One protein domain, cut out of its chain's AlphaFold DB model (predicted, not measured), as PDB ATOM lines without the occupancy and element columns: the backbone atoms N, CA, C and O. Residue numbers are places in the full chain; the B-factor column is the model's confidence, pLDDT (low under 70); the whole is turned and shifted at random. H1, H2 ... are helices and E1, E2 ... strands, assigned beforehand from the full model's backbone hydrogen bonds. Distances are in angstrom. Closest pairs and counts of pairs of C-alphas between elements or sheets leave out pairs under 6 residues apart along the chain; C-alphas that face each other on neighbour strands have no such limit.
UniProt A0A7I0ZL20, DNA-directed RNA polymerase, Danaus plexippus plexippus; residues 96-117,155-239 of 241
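AT A GLANCE: This is residues 96 to 117 and 155 to 239 of the 241 residues of the protein "DNA-directed RNA polymerase" of Danaus plexippus plexippus (UniProt A0A7I0ZL20). A small wall of three short strands, E1, E2 and E3, has H1 along one face; H5, coming straight after E3, makes one end of an elongated domain, near H1. At the other end the short helices H2, H3 and H4 form a loose arm, away from the sheet. The printed part has 107 residues, with five named helices and three named strands in the order H1 E1 E2 H2 H3 H4 E3 H5, and its class is mixed, helices and strands. The sheet has the order E1 - E2 - E3, all antiparallel. The whole is only just compact, close to loose, with a radius of gyration of the C-alphas of 15.5 A and spans of 49 by 31 by 21 A.

HOW THE PARTS SIT: Start at the sheet: E1, residues 165 to 168, and E2, residues 176 to 179, form an antiparallel hairpin, with N 167 and O 177 at 3.0 A, within hydrogen-bond range. On the other side of E2 look for E3, residues 217 to 220, also antiparallel to it, with N 178 and O 218 at 2.8 A, within hydrogen-bond range. H1, residues 98 to 107, is on one face of this sheet, making two layers, a helix over a sheet. Its height over the sheet is 8.4 A, and it lies over E1, along the strands, at 1 degree to E1 on the local plane; the closest C-alphas of the two, of Gln 106 and Val 166, are 5.8 A apart. H5, residues 222 to 237, is not on the sheet but is near H1, with 10 pairs of C-alphas within 10 A. H2, residues 189 to 197, and H3, residues 199 to 204, meet only through their link. H3 and H4, residues 206 to 210, only just touch, with 3 pairs of C-alphas within 8 A, and only at the corner; the closest C-alphas, of Lys 202 and Ala 209, are 5.7 A apart. H2, H3 and H4 are not on the sheet. Every O i to N i+4 pair is within hydrogen-bond range in H1, H3 and H5, against 4 of 5 in H2 and 0 of 1 in H4, where 2 of 2 O i to N i+3 pairs are.

IN THESE COORDINATES: Find C-alpha 165 at (-47.878, 37.285, 12.915), where E1 begins; it is 10.2 A long, E2 9.9 A and E3 9.5 A. H1 begins at C-alpha 98, (-62.142, 44.273, 15.549), and is 14.6 A long. H2 spans 12.7 A, H3 8.8 A and H4 8.2 A. H5, 22.2 A long, ends at C-alpha 237, (-70.078, 26.035, 4.347).

THE WHOLE: The C-alphas farthest apart, of Lys 206 and Leu 239, are 50.3 A apart. Residues 118 to 154 are not printed, and C-alphas 117 and 155 are 10.2 A apart across this cut. Of the links that are printed whole, none is long. Confidence is low, under 70, at residues 234 to 239, of which 234 to 237 belong to H5.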
ATOM      1  N   GLY A  96     -66.509  46.852  17.620       95.94
ATOM      2  CA  GLY A  96     -66.835  45.769  18.555       95.94
ATOM      3  C   GLY A  96     -66.312  44.393  18.127       95.94
ATOM      4  O   GLY A  96     -65.995  43.558  18.973       95.94
ATOM      5  N   TYR A  97     -66.144  44.165  16.818       95.56
ATOM      6  CA  TYR A  97     -65.656  42.891  16.278       95.56
ATOM      7  C   TYR A  97     -64.176  42.927  15.904       95.56
ATOM      8  O   TYR A  97     -63.599  41.881  15.612       95.56
ATOM      9  N   PHE A  98     -63.525  44.086  15.980       96.00
ATOM     10  CA  PHE A  98     -62.142  44.273  15.549       96.00
ATOM     11  C   PHE A  98     -61.165  43.257  16.169       96.00
ATOM     12  O   PHE A  98     -60.342  42.652  15.480       96.00
ATOM     13  N   ARG A  99     -61.295  42.978  17.474       94.94
ATOM     14  CA  ARG A  99     -60.464  41.974  18.166       94.94
ATOM     15  C   ARG A  99     -60.762  40.540  17.705       94.94
ATOM     16  O   ARG A  99     -59.845  39.716  17.618       94.94
ATOM     17  N   SER A 100     -62.022  40.241  17.409       94.56
ATOM     18  CA  SER A 100     -62.454  38.942  16.884       94.56
ATOM     19  C   SER A 100     -61.937  38.728  15.462       94.56
ATOM     20  O   SER A 100     -61.402  37.661  15.179       94.56
ATOM     21  N   ILE A 101     -61.975  39.762  14.613       95.56
ATOM     22  CA  ILE A 101     -61.416  39.746  13.253       95.56
ATOM     23  C   ILE A 101     -59.922  39.408  13.296       95.56
ATOM     24  O   ILE A 101     -59.487  38.465  12.640       95.56
ATOM     25  N   ILE A 102     -59.140  40.088  14.144       95.56
ATOM     26  CA  ILE A 102     -57.712  39.771  14.334       95.56
ATOM     27  C   ILE A 102     -57.526  38.311  14.760       95.56
ATOM     28  O   ILE A 102     -56.626  37.630  14.273       95.56
ATOM     29  N   THR A 103     -58.376  37.815  15.661       95.25
ATOM     30  CA  THR A 103     -58.310  36.428  16.136       95.25
ATOM     31  C   THR A 103     -58.563  35.434  14.998       95.25
ATOM     32  O   THR A 103     -57.818  34.466  14.873       95.25
ATOM     33  N   ILE A 104     -59.542  35.695  14.130       94.75
ATOM     34  CA  ILE A 104     -59.834  34.866  12.950       94.75
ATOM     35  C   ILE A 104     -58.660  34.911  11.965       94.75
ATOM     36  O   ILE A 104     -58.154  33.862  11.567       94.75
ATOM     37  N   LEU A 105     -58.141  36.102  11.655       95.44
ATOM     38  CA  LEU A 105     -56.982  36.285  10.772       95.44
ATOM     39  C   LEU A 105     -55.719  35.586  11.300       95.44
ATOM     40  O   LEU A 105     -54.881  35.133  10.522       95.44
ATOM     41  N   GLN A 106     -55.574  35.447  12.620       95.06
ATOM     42  CA  GLN A 106     -54.500  34.669  13.245       95.06
ATOM     43  C   GLN A 106     -54.681  33.151  13.093       95.06
ATOM     44  O   GLN A 106     -53.710  32.419  13.256       95.06
ATOM     45  N   THR A 107     -55.895  32.673  12.804       94.62
ATOM     46  CA  THR A 107     -56.193  31.241  12.631       94.62
ATOM     47  C   THR A 107     -56.230  30.768  11.188       94.62
ATOM     48  O   THR A 107     -56.094  29.569  10.958       94.62
ATOM     49  N   ILE A 108     -56.413  31.670  10.225       95.00
ATOM     50  CA  ILE A 108     -56.545  31.328   8.807       95.00
ATOM     51  C   ILE A 108     -55.306  31.733   8.009       95.00
ATOM     52  O   ILE A 108     -54.536  32.623   8.386       95.00
ATOM     53  N   CYS A 109     -55.127  31.059   6.879       95.12
ATOM     54  CA  CYS A 109     -54.134  31.408   5.884       95.12
ATOM     55  C   CYS A 109     -54.578  32.653   5.104       95.12
ATOM     56  O   CYS A 109     -55.706  32.702   4.625       95.12
ATOM     57  N   LYS A 110     -53.686  33.631   4.914       94.69
ATOM     58  CA  LYS A 110     -54.006  34.896   4.214       94.69
ATOM     59  C   LYS A 110     -54.016  34.732   2.690       94.69
ATOM     60  O   LYS A 110     -54.393  35.655   1.989       94.69
ATOM     61  N   ASN A 111     -53.602  33.563   2.192       93.38
ATOM     62  CA  ASN A 111     -53.571  33.241   0.766       93.38
ATOM     63  C   ASN A 111     -54.754  32.358   0.340       93.38
ATOM     64  O   ASN A 111     -55.459  32.685  -0.599       93.38
ATOM     65  N   CYS A 112     -54.986  31.233   1.031       93.50
ATOM     66  CA  CYS A 112     -56.049  30.285   0.665       93.50
ATOM     67  C   CYS A 112     -57.271  30.313   1.593       93.50
ATOM     68  O   CYS A 112     -58.146  29.463   1.458       93.50
ATOM     69  N   ALA A 113     -57.304  31.214   2.582       94.38
ATOM     70  CA  ALA A 113     -58.370  31.362   3.577       94.38
ATOM     71  C   ALA A 113     -58.688  30.116   4.436       94.38
ATOM     72  O   ALA A 113     -59.534  30.189   5.320       94.38
ATOM     73  N   LYS A 114     -57.997  28.980   4.268       92.44
ATOM     74  CA  LYS A 114     -58.198  27.777   5.098       92.44
ATOM     75  C   LYS A 114     -57.617  27.952   6.504       92.44
ATOM     76  O   LYS A 114     -56.591  28.609   6.693       92.44
ATOM     77  N   VAL A 115     -58.243  27.307   7.491       92.94
ATOM     78  CA  VAL A 115     -57.747  27.250   8.879       92.94
ATOM     79  C   VAL A 115     -56.356  26.617   8.907       92.94
ATOM     80  O   VAL A 115     -56.160  25.543   8.356       92.94
ATOM     81  N   MET A 116     -55.395  27.245   9.576       93.56
ATOM     82  CA  MET A 116     -54.003  26.794   9.675       93.56
ATOM     83  C   MET A 116     -53.825  25.652  10.686       93.56
ATOM     84  O   MET A 116     -53.067  25.749  11.648       93.56
ATOM     85  N   LEU A 117     -54.555  24.561  10.477       92.62
ATOM     86  CA  LEU A 117     -54.438  23.327  11.241       92.62
ATOM     87  C   LEU A 117     -54.269  22.149  10.275       92.62
ATOM     88  O   LEU A 117     -55.008  22.077   9.298       92.62
ATOM     89  N   LYS A 155     -46.094  27.959   8.126       93.31
ATOM     90  CA  LYS A 155     -46.299  27.540   6.734       93.31
ATOM     91  C   LYS A 155     -47.667  26.876   6.609       93.31
ATOM     92  O   LYS A 155     -47.977  25.972   7.376       93.31
ATOM     93  N   CYS A 156     -48.494  27.331   5.671       93.62
ATOM     94  CA  CYS A 156     -49.834  26.779   5.486       93.62
ATOM     95  C   CYS A 156     -49.765  25.285   5.104       93.62
ATOM     96  O   CYS A 156     -49.064  24.963   4.146       93.62
ATOM     97  N   PRO A 157     -50.530  24.387   5.756       93.31
ATOM     98  CA  PRO A 157     -50.529  22.959   5.425       93.31
ATOM     99  C   PRO A 157     -51.233  22.624   4.099       93.31
ATOM    100  O   PRO A 157     -51.164  21.486   3.660       93.31
ATOM    101  N   TYR A 158     -51.920  23.590   3.476       92.94
ATOM    102  CA  TYR A 158     -52.695  23.369   2.248       92.94
ATOM    103  C   TYR A 158     -52.079  24.018   1.007       92.94
ATOM    104  O   TYR A 158     -52.083  23.416  -0.056       92.94
ATOM    105  N   CYS A 159     -51.602  25.261   1.119       93.88
ATOM    106  CA  CYS A 159     -51.041  26.011  -0.016       93.88
ATOM    107  C   CYS A 159     -49.574  26.391   0.179       93.88
ATOM    108  O   CYS A 159     -49.044  27.182  -0.593       93.88
ATOM    109  N   GLU A 160     -48.944  25.922   1.258       92.75
ATOM    110  CA  GLU A 160     -47.525  26.140   1.545       92.75
ATOM    111  C   GLU A 160     -47.074  27.597   1.731       92.75
ATOM    112  O   GLU A 160     -45.902  27.857   2.008       92.75
ATOM    113  N   SER A 161     -47.996  28.558   1.668       92.69
ATOM    114  CA  SER A 161     -47.678  29.971   1.847       92.69
ATOM    115  C   SER A 161     -47.162  30.268   3.260       92.69
ATOM    116  O   SER A 161     -47.630  29.712   4.263       92.69
ATOM    117  N   LEU A 162     -46.203  31.191   3.342       92.19
ATOM    118  CA  LEU A 162     -45.711  31.720   4.610       92.19
ATOM    119  C   LEU A 162     -46.745  32.658   5.229       92.19
ATOM    120  O   LEU A 162     -47.281  33.552   4.575       92.19
ATOM    121  N   ASN A 163     -46.998  32.458   6.513       93.31
ATOM    122  CA  ASN A 163     -47.936  33.221   7.309       93.31
ATOM    123  C   ASN A 163     -47.254  33.580   8.629       93.31
ATOM    124  O   ASN A 163     -47.120  32.753   9.526       93.31
ATOM    125  N   GLY A 164     -46.819  34.831   8.737       92.00
ATOM    126  CA  GLY A 164     -46.315  35.382   9.989       92.00
ATOM    127  C   GLY A 164     -47.415  35.930  10.906       92.00
ATOM    128  O   GLY A 164     -48.592  35.565  10.810       92.00
ATOM    129  N   ILE A 165     -47.024  36.821  11.816       92.38
ATOM    130  CA  ILE A 165     -47.878  37.285  12.915       92.38
ATOM    131  C   ILE A 165     -48.839  38.367  12.427       92.38
ATOM    132  O   ILE A 165     -48.427  39.359  11.837       92.38
ATOM    133  N   VAL A 166     -50.121  38.215  12.757       95.06
ATOM    134  CA  VAL A 166     -51.122  39.279  12.606       95.06
ATOM    135  C   VAL A 166     -51.328  39.973  13.942       95.06
ATOM    136  O   VAL A 166     -51.551  39.301  14.953       95.06
ATOM    137  N   LYS A 167     -51.276  41.304  13.970       94.38
ATOM    138  CA  LYS A 167     -51.498  42.106  15.183       94.38
ATOM    139  C   LYS A 167     -52.150  43.448  14.850       94.38
ATOM    140  O   LYS A 167     -52.133  43.888  13.704       94.38
ATOM    141  N   LYS A 168     -52.715  44.104  15.866       95.00
ATOM    142  CA  LYS A 168     -53.104  45.516  15.768       95.00
ATOM    143  C   LYS A 168     -51.838  46.354  15.562       95.00
ATOM    144  O   LYS A 168     -50.839  46.112  16.242       95.00
ATOM    145  N   SER A 169     -51.881  47.311  14.642       92.12
ATOM    146  CA  SER A 169     -50.772  48.241  14.443       92.12
ATOM    147  C   SER A 169     -50.647  49.183  15.648       92.12
ATOM    148  O   SER A 169     -51.662  49.725  16.085       92.12
ATOM    149  N   PRO A 170     -49.437  49.409  16.193       86.69
ATOM    150  CA  PRO A 170     -49.223  50.450  17.196       86.69
ATOM    151  C   PRO A 170     -49.298  51.856  16.584       86.69
ATOM    152  O   PRO A 170     -49.584  52.811  17.294       86.69
ATOM    153  N   ALA A 171     -49.081  51.976  15.271       83.88
ATOM    154  CA  ALA A 171     -49.023  53.245  14.554       83.88
ATOM    155  C   ALA A 171     -50.403  53.818  14.183       83.88
ATOM    156  O   ALA A 171     -50.475  54.867  13.552       83.88
ATOM    157  N   GLY A 172     -51.513  53.146  14.522       84.00
ATOM    158  CA  GLY A 172     -52.835  53.661  14.172       84.00
ATOM    159  C   GLY A 172     -54.022  52.961  14.825       84.00
ATOM    160  O   GLY A 172     -53.954  51.827  15.307       84.00
ATOM    161  N   ILE A 173     -55.149  53.668  14.821       89.56
ATOM    162  CA  ILE A 173     -56.440  53.181  15.308       89.56
ATOM    163  C   ILE A 173     -57.069  52.293  14.226       89.56
ATOM    164  O   ILE A 173     -57.000  52.611  13.048       89.56
ATOM    165  N   LEU A 174     -57.652  51.158  14.630       91.88
ATOM    166  CA  LEU A 174     -58.318  50.188  13.741       91.88
ATOM    167  C   LEU A 174     -57.476  49.685  12.547       91.88
ATOM    168  O   LEU A 174     -58.021  49.194  11.566       91.88
ATOM    169  N   LYS A 175     -56.144  49.722  12.656       94.25
ATOM    170  CA  LYS A 175     -55.233  49.159  11.653       94.25
ATOM    171  C   LYS A 175     -54.766  47.760  12.036       94.25
ATOM    172  O   LYS A 175     -54.346  47.529  13.177       94.25
ATOM    173  N   ILE A 176     -54.804  46.833  11.083       96.12
ATOM    174  CA  ILE A 176     -54.292  45.469  11.246       96.12
ATOM    175  C   ILE A 176     -53.060  45.309  10.362       96.12
ATOM    176  O   ILE A 176     -53.079  45.675   9.194       96.12
ATOM    177  N   ILE A 177     -51.996  44.743  10.923       95.06
ATOM    178  CA  ILE A 177     -50.761  44.451  10.198       95.06
ATOM    179  C   ILE A 177     -50.467  42.955  10.211       95.06
ATOM    180  O   ILE A 177     -50.651  42.276  11.229       95.06
ATOM    181  N   HIS A 178     -49.988  42.453   9.077       94.62
ATOM    182  CA  HIS A 178     -49.467  41.109   8.883       94.62
ATOM    183  C   HIS A 178     -47.959  41.174   8.657       94.62
ATOM    184  O   HIS A 178     -47.461  41.508   7.587       94.62
ATOM    185  N   ASP A 179     -47.222  40.818   9.698       92.31
ATOM    186  CA  ASP A 179     -45.771  40.722   9.676       92.31
ATOM    187  C   ASP A 179     -45.378  39.329   9.169       92.31
ATOM    188  O   ASP A 179     -45.137  38.399   9.947       92.31
ATOM    189  N   LYS A 180     -45.444  39.159   7.842       90.25
ATOM    190  CA  LYS A 180     -45.307  37.865   7.155       90.25
ATOM    191  C   LYS A 180     -43.912  37.258   7.305       90.25
ATOM    192  O   LYS A 180     -43.799  36.036   7.395       90.25
ATOM    193  N   TYR A 181     -42.882  38.100   7.361       88.69
ATOM    194  CA  TYR A 181     -41.476  37.700   7.304       88.69
ATOM    195  C   TYR A 181     -40.727  37.845   8.634       88.69
ATOM    196  O   TYR A 181     -39.527  37.607   8.663       88.69
ATOM    197  N   ARG A 182     -41.410  38.153   9.747       84.31
ATOM    198  CA  ARG A 182     -40.799  38.394  11.068       84.31
ATOM    199  C   ARG A 182     -39.701  37.414  11.494       84.31
ATOM    200  O   ARG A 182     -38.745  37.799  12.155       84.31
ATOM    201  N   THR A 183     -39.892  36.126  11.215       81.81
ATOM    202  CA  THR A 183     -38.982  35.050  11.641       81.81
ATOM    203  C   THR A 183     -37.909  34.725  10.604       81.81
ATOM    204  O   THR A 183     -37.066  33.862  10.845       81.81
ATOM    205  N   LYS A 184     -37.943  35.376   9.440       83.88
ATOM    206  CA  LYS A 184     -37.003  35.167   8.344       83.88
ATOM    207  C   LYS A 184     -35.900  36.213   8.387       83.88
ATOM    208  O   LYS A 184     -36.125  37.369   8.731       83.88
ATOM    209  N   LYS A 185     -34.689  35.786   8.034       83.31
ATOM    210  CA  LYS A 185     -33.552  36.695   7.884       83.31
ATOM    211  C   LYS A 185     -33.717  37.505   6.589       83.31
ATOM    212  O   LYS A 185     -34.294  36.978   5.640       83.31
ATOM    213  N   PRO A 186     -33.149  38.720   6.498       80.62
ATOM    214  CA  PRO A 186     -33.142  39.502   5.256       80.62
ATOM    215  C   PRO A 186     -32.512  38.775   4.057       80.62
ATOM    216  O   PRO A 186     -32.806  39.093   2.911       80.62
ATOM    217  N   THR A 187     -31.656  37.784   4.319       83.31
ATOM    218  CA  THR A 187     -31.011  36.940   3.306       83.31
ATOM    219  C   THR A 187     -31.894  35.804   2.785       83.31
ATOM    220  O   THR A 187     -31.493  35.114   1.853       83.31
ATOM    221  N   ASP A 188     -33.070  35.564   3.375       87.56
ATOM    222  CA  ASP A 188     -33.983  34.519   2.909       87.56
ATOM    223  C   ASP A 188     -34.488  34.864   1.491       87.56
ATOM    224  O   ASP A 188     -34.914  36.004   1.269       87.56
ATOM    225  N   PRO A 189     -34.493  33.912   0.536       86.94
ATOM    226  CA  PRO A 189     -34.916  34.172  -0.840       86.94
ATOM    227  C   PRO A 189     -36.311  34.803  -0.949       86.94
ATOM    228  O   PRO A 189     -36.552  35.637  -1.820       86.94
ATOM    229  N   ALA A 190     -37.234  34.448  -0.047       84.38
ATOM    230  CA  ALA A 190     -38.586  35.000  -0.050       84.38
ATOM    231  C   ALA A 190     -38.627  36.473   0.388       84.38
ATOM    232  O   ALA A 190     -39.515  37.204  -0.049       84.38
ATOM    233  N   VAL A 191     -37.687  36.899   1.238       85.44
ATOM    234  CA  VAL A 191     -37.537  38.294   1.677       85.44
ATOM    235  C   VAL A 191     -36.792  39.094   0.617       85.44
ATOM    236  O   VAL A 191     -37.247  40.169   0.244       85.44
ATOM    237  N   GLN A 192     -35.703  38.548   0.064       85.75
ATOM    238  CA  GLN A 192     -34.946  39.204  -1.004       85.75
ATOM    239  C   GLN A 192     -35.793  39.472  -2.245       85.75
ATOM    240  O   GLN A 192     -35.657  40.532  -2.844       85.75
ATOM    241  N   LYS A 193     -36.697  38.549  -2.605       85.88
ATOM    242  CA  LYS A 193     -37.634  38.763  -3.712       85.88
ATOM    243  C   LYS A 193     -38.480  40.019  -3.494       85.88
ATOM    244  O   LYS A 193     -38.541  40.856  -4.379       85.88
ATOM    245  N   VAL A 194     -39.056  40.173  -2.303       84.75
ATOM    246  CA  VAL A 194     -39.875  41.344  -1.955       84.75
ATOM    247  C   VAL A 194     -39.025  42.614  -1.882       84.75
ATOM    248  O   VAL A 194     -39.420  43.648  -2.399       84.75
ATOM    249  N   LEU A 195     -37.831  42.546  -1.284       83.81
ATOM    250  CA  LEU A 195     -36.907  43.685  -1.231       83.81
ATOM    251  C   LEU A 195     -36.463  44.141  -2.627       83.81
ATOM    252  O   LEU A 195     -36.250  45.333  -2.830       83.81
ATOM    253  N   LYS A 196     -36.350  43.213  -3.585       84.31
ATOM    254  CA  LYS A 196     -36.016  43.530  -4.974       84.31
ATOM    255  C   LYS A 196     -37.094  44.388  -5.632       84.31
ATOM    256  O   LYS A 196     -36.736  45.329  -6.333       84.31
ATOM    257  N   ASP A 197     -38.368  44.115  -5.356       81.75
ATOM    258  CA  ASP A 197     -39.495  44.892  -5.890       81.75
ATOM    259  C   ASP A 197     -39.454  46.362  -5.410       81.75
ATOM    260  O   ASP A 197     -39.930  47.260  -6.095       81.75
ATOM    261  N   PHE A 198     -38.811  46.638  -4.267       83.88
ATOM    262  CA  PHE A 198     -38.622  47.998  -3.749       83.88
ATOM    263  C   PHE A 198     -37.382  48.724  -4.295       83.88
ATOM    264  O   PHE A 198     -37.226  49.919  -4.037       83.88
ATOM    265  N   ASN A 199     -36.489  48.050  -5.031       83.50
ATOM    266  CA  ASN A 199     -35.263  48.683  -5.534       83.50
ATOM    267  C   ASN A 199     -35.564  49.781  -6.563       83.50
ATOM    268  O   ASN A 199     -34.973  50.852  -6.482       83.50
ATOM    269  N   GLU A 200     -36.529  49.560  -7.455       83.25
ATOM    270  CA  GLU A 200     -36.954  50.560  -8.445       83.25
ATOM    271  C   GLU A 200     -37.539  51.815  -7.768       83.25
ATOM    272  O   GLU A 200     -37.185  52.954  -8.086       83.25
ATOM    273  N   ALA A 201     -38.369  51.614  -6.739       83.62
ATOM    274  CA  ALA A 201     -38.916  52.708  -5.941       83.62
ATOM    275  C   ALA A 201     -37.817  53.477  -5.183       83.62
ATOM    276  O   ALA A 201     -37.881  54.701  -5.065       83.62
ATOM    277  N   LYS A 202     -36.786  52.774  -4.697       85.12
ATOM    278  CA  LYS A 202     -35.628  53.371  -4.016       85.12
ATOM    279  C   LYS A 202     -34.777  54.229  -4.953       85.12
ATOM    280  O   LYS A 202     -34.270  55.264  -4.525       85.12
ATOM    281  N   GLU A 203     -34.592  53.795  -6.197       86.44
ATOM    282  CA  GLU A 203     -33.866  54.566  -7.213       86.44
ATOM    283  C   GLU A 203     -34.592  55.877  -7.531       86.44
ATOM    284  O   GLU A 203     -33.954  56.927  -7.621       86.44
ATOM    285  N   SER A 204     -35.924  55.826  -7.596       88.19
ATOM    286  CA  SER A 204     -36.776  56.990  -7.859       88.19
ATOM    287  C   SER A 204     -36.889  57.945  -6.665       88.19
ATOM    288  O   SER A 204     -36.927  59.161  -6.844       88.19
ATOM    289  N   ASN A 205     -36.933  57.423  -5.434       88.38
ATOM    290  CA  ASN A 205     -36.995  58.226  -4.215       88.38
ATOM    291  C   ASN A 205     -36.049  57.679  -3.133       88.38
ATOM    292  O   ASN A 205     -36.333  56.691  -2.450       88.38
ATOM    293  N   LYS A 206     -34.942  58.400  -2.917       86.38
ATOM    294  CA  LYS A 206     -33.898  58.034  -1.951       86.38
ATOM    295  C   LYS A 206     -34.376  58.049  -0.494       86.38
ATOM    296  O   LYS A 206     -33.804  57.322   0.316       86.38
ATOM    297  N   GLU A 207     -35.421  58.804  -0.150       85.00
ATOM    298  CA  GLU A 207     -35.972  58.841   1.215       85.00
ATOM    299  C   GLU A 207     -36.604  57.499   1.610       85.00
ATOM    300  O   GLU A 207     -36.521  57.076   2.770       85.00
ATOM    301  N   LEU A 208     -37.148  56.767   0.626       83.12
ATOM    302  CA  LEU A 208     -37.746  55.449   0.840       83.12
ATOM    303  C   LEU A 208     -36.729  54.423   1.331       83.12
ATOM    304  O   LEU A 208     -37.127  53.487   2.019       83.12
ATOM    305  N   ALA A 209     -35.428  54.612   1.068       79.50
ATOM    306  CA  ALA A 209     -34.367  53.709   1.512       79.50
ATOM    307  C   ALA A 209     -34.410  53.431   3.025       79.50
ATOM    308  O   ALA A 209     -34.123  52.312   3.452       79.50
ATOM    309  N   SER A 210     -34.807  54.429   3.819       79.69
ATOM    310  CA  SER A 210     -34.949  54.314   5.274       79.69
ATOM    311  C   SER A 210     -36.171  53.487   5.709       79.69
ATOM    312  O   SER A 210     -36.176  52.919   6.801       79.69
ATOM    313  N   MET A 211     -37.189  53.367   4.850       78.00
ATOM    314  CA  MET A 211     -38.486  52.748   5.154       78.00
ATOM    315  C   MET A 211     -38.691  51.359   4.530       78.00
ATOM    316  O   MET A 211     -39.671  50.693   4.862       78.00
ATOM    317  N   ILE A 212     -37.778  50.874   3.682       76.00
ATOM    318  CA  ILE A 212     -37.925  49.590   2.962       76.00
ATOM    319  C   ILE A 212     -38.183  48.408   3.910       76.00
ATOM    320  O   ILE A 212     -39.017  47.551   3.624       76.00
ATOM    321  N   ASN A 213     -37.528  48.374   5.075       71.62
ATOM    322  CA  ASN A 213     -37.733  47.303   6.057       71.62
ATOM    323  C   ASN A 213     -39.154  47.308   6.651       71.62
ATOM    324  O   ASN A 213     -39.681  46.247   6.983       71.62
ATOM    325  N   SER A 214     -39.794  48.477   6.741       72.88
ATOM    326  CA  SER A 214     -41.205  48.602   7.122       72.88
ATOM    327  C   SER A 214     -42.137  48.083   6.023       72.88
ATOM    328  O   SER A 214     -43.212  47.584   6.337       72.88
ATOM    329  N   GLY A 215     -41.705  48.116   4.756       70.81
ATOM    330  CA  GLY A 215     -42.425  47.553   3.608       70.81
ATOM    331  C   GLY A 215     -42.573  46.025   3.636       70.81
ATOM    332  O   GLY A 215     -43.388  45.469   2.905       70.81
ATOM    333  N   LEU A 216     -41.845  45.329   4.518       81.88
ATOM    334  CA  LEU A 216     -42.043  43.897   4.778       81.88
ATOM    335  C   LEU A 216     -43.282  43.611   5.647       81.88
ATOM    336  O   LEU A 216     -43.716  42.456   5.746       81.88
ATOM    337  N   ILE A 217     -43.840  44.643   6.290       87.75
ATOM    338  CA  ILE A 217     -45.062  44.570   7.087       87.75
ATOM    339  C   ILE A 217     -46.236  44.963   6.195       87.75
ATOM    340  O   ILE A 217     -46.330  46.093   5.729       87.75
ATOM    341  N   ILE A 218     -47.165  44.034   6.002       90.50
ATOM    342  CA  ILE A 218     -48.327  44.243   5.140       90.50
ATOM    343  C   ILE A 218     -49.453  44.845   5.988       90.50
ATOM    344  O   ILE A 218     -49.898  44.221   6.954       90.50
ATOM    345  N   GLU A 219     -49.915  46.052   5.664       92.31
ATOM    346  CA  GLU A 219     -51.161  46.593   6.223       92.31
ATOM    347  C   GLU A 219     -52.345  45.900   5.541       92.31
ATOM    348  O   GLU A 219     -52.393  45.831   4.322       92.31
ATOM    349  N   MET A 220     -53.275  45.355   6.326       94.25
ATOM    350  CA  MET A 220     -54.467  44.694   5.794       94.25
ATOM    351  C   MET A 220     -55.655  45.644   5.887       94.25
ATOM    352  O   MET A 220     -56.140  45.945   6.985       94.25
ATOM    353  N   SER A 221     -56.128  46.097   4.730       94.19
ATOM    354  CA  SER A 221     -57.296  46.965   4.614       94.19
ATOM    355  C   SER A 221     -58.602  46.204   4.901       94.19
ATOM    356  O   SER A 221     -58.663  44.978   4.749       94.19
ATOM    357  N   PRO A 222     -59.690  46.899   5.286       95.56
ATOM    358  CA  PRO A 222     -61.004  46.271   5.421       95.56
ATOM    359  C   PRO A 222     -61.467  45.543   4.153       95.56
ATOM    360  O   PRO A 222     -62.120  44.506   4.256       95.56
ATOM    361  N   LEU A 223     -61.111  46.060   2.971       94.81
ATOM    362  CA  LEU A 223     -61.477  45.477   1.683       94.81
ATOM    363  C   LEU A 223     -60.813  44.111   1.483       94.81
ATOM    364  O   LEU A 223     -61.498  43.119   1.238       94.81
ATOM    365  N   GLU A 224     -59.496  44.033   1.672       93.75
ATOM    366  CA  GLU A 224     -58.753  42.772   1.560       93.75
ATOM    367  C   GLU A 224     -59.216  41.754   2.604       93.75
ATOM    368  O   GLU A 224     -59.424  40.580   2.295       93.75
ATOM    369  N   VAL A 225     -59.421  42.202   3.849       94.69
ATOM    370  CA  VAL A 225     -59.908  41.328   4.921       94.69
ATOM    371  C   VAL A 225     -61.301  40.798   4.598       94.69
ATOM    372  O   VAL A 225     -61.533  39.606   4.796       94.69
ATOM    373  N   SER A 226     -62.200  41.636   4.071       92.12
ATOM    374  CA  SER A 226     -63.547  41.226   3.664       92.12
ATOM    375  C   SER A 226     -63.490  40.079   2.650       92.12
ATOM    376  O   SER A 226     -64.072  39.019   2.898       92.12
ATOM    377  N   VAL A 227     -62.680  40.221   1.595       91.12
ATOM    378  CA  VAL A 227     -62.475  39.181   0.572       91.12
ATOM    379  C   VAL A 227     -61.928  37.886   1.183       91.12
ATOM    380  O   VAL A 227     -62.467  36.806   0.938       91.12
ATOM    381  N   ILE A 228     -60.902  37.971   2.037       91.56
ATOM    382  CA  ILE A 228     -60.330  36.793   2.707       91.56
ATOM    383  C   ILE A 228     -61.381  36.095   3.583       91.56
ATOM    384  O   ILE A 228     -61.473  34.866   3.584       91.56
ATOM    385  N   THR A 229     -62.178  36.856   4.337       86.94
ATOM    386  CA  THR A 229     -63.211  36.289   5.213       86.94
ATOM    387  C   THR A 229     -64.373  35.674   4.442       86.94
ATOM    388  O   THR A 229     -64.870  34.632   4.862       86.94
ATOM    389  N   LEU A 230     -64.755  36.234   3.290       83.94
ATOM    390  CA  LEU A 230     -65.746  35.636   2.393       83.94
ATOM    391  C   LEU A 230     -65.258  34.285   1.862       83.94
ATOM    392  O   LEU A 230     -65.968  33.288   1.983       83.94
ATOM    393  N   CYS A 231     -64.011  34.217   1.384       80.81
ATOM    394  CA  CYS A 231     -63.378  32.959   0.980       80.81
ATOM    395  C   CYS A 231     -63.287  31.947   2.132       80.81
ATOM    396  O   CYS A 231     -63.362  30.739   1.918       80.81
ATOM    397  N   TYR A 232     -63.100  32.404   3.371       81.69
ATOM    398  CA  TYR A 232     -63.120  31.515   4.530       81.69
ATOM    399  C   TYR A 232     -64.518  30.941   4.772       81.69
ATOM    400  O   TYR A 232     -64.646  29.731   4.956       81.69
ATOM    401  N   LEU A 233     -65.553  31.786   4.753       76.88
ATOM    402  CA  LEU A 233     -66.931  31.356   4.980       76.88
ATOM    403  C   LEU A 233     -67.356  30.316   3.946       76.88
ATOM    404  O   LEU A 233     -67.794  29.245   4.347       76.88
ATOM    405  N   THR A 234     -67.110  30.547   2.654       67.44
ATOM    406  CA  THR A 234     -67.434  29.571   1.597       67.44
ATOM    407  C   THR A 234     -66.728  28.227   1.802       67.44
ATOM    408  O   THR A 234     -67.347  27.174   1.670       67.44
ATOM    409  N   ASN A 235     -65.457  28.239   2.220       65.00
ATOM    410  CA  ASN A 235     -64.712  27.021   2.552       65.00
ATOM    411  C   ASN A 235     -65.255  26.278   3.788       65.00
ATOM    412  O   ASN A 235     -65.011  25.078   3.926       65.00
ATOM    413  N   VAL A 236     -65.930  26.965   4.713       63.72
ATOM    414  CA  VAL A 236     -66.557  26.347   5.892       63.72
ATOM    415  C   VAL A 236     -67.933  25.785   5.543       63.72
ATOM    416  O   VAL A 236     -68.237  24.676   5.975       63.72
ATOM    417  N   THR A 237     -68.733  26.489   4.738       48.34
ATOM    418  CA  THR A 237     -70.078  26.035   4.347       48.34
ATOM    419  C   THR A 237     -70.031  24.758   3.508       48.34
ATOM    420  O   THR A 237     -70.827  23.858   3.743       48.34
ATOM    421  N   ILE A 238     -69.041  24.622   2.617       40.44
ATOM    422  CA  ILE A 238     -68.821  23.398   1.818       40.44
ATOM    423  C   ILE A 238     -68.459  22.185   2.699       40.44
ATOM    424  O   ILE A 238     -68.632  21.049   2.285       40.44
ATOM    425  N   LEU A 239     -67.963  22.397   3.923       34.12
ATOM    426  CA  LEU A 239     -67.639  21.318   4.867       34.12
ATOM    427  C   LEU A 239     -68.792  20.974   5.825       34.12
ATOM    428  O   LEU A 239     -68.638  20.062   6.638       34.12
TER     429      LEU A 239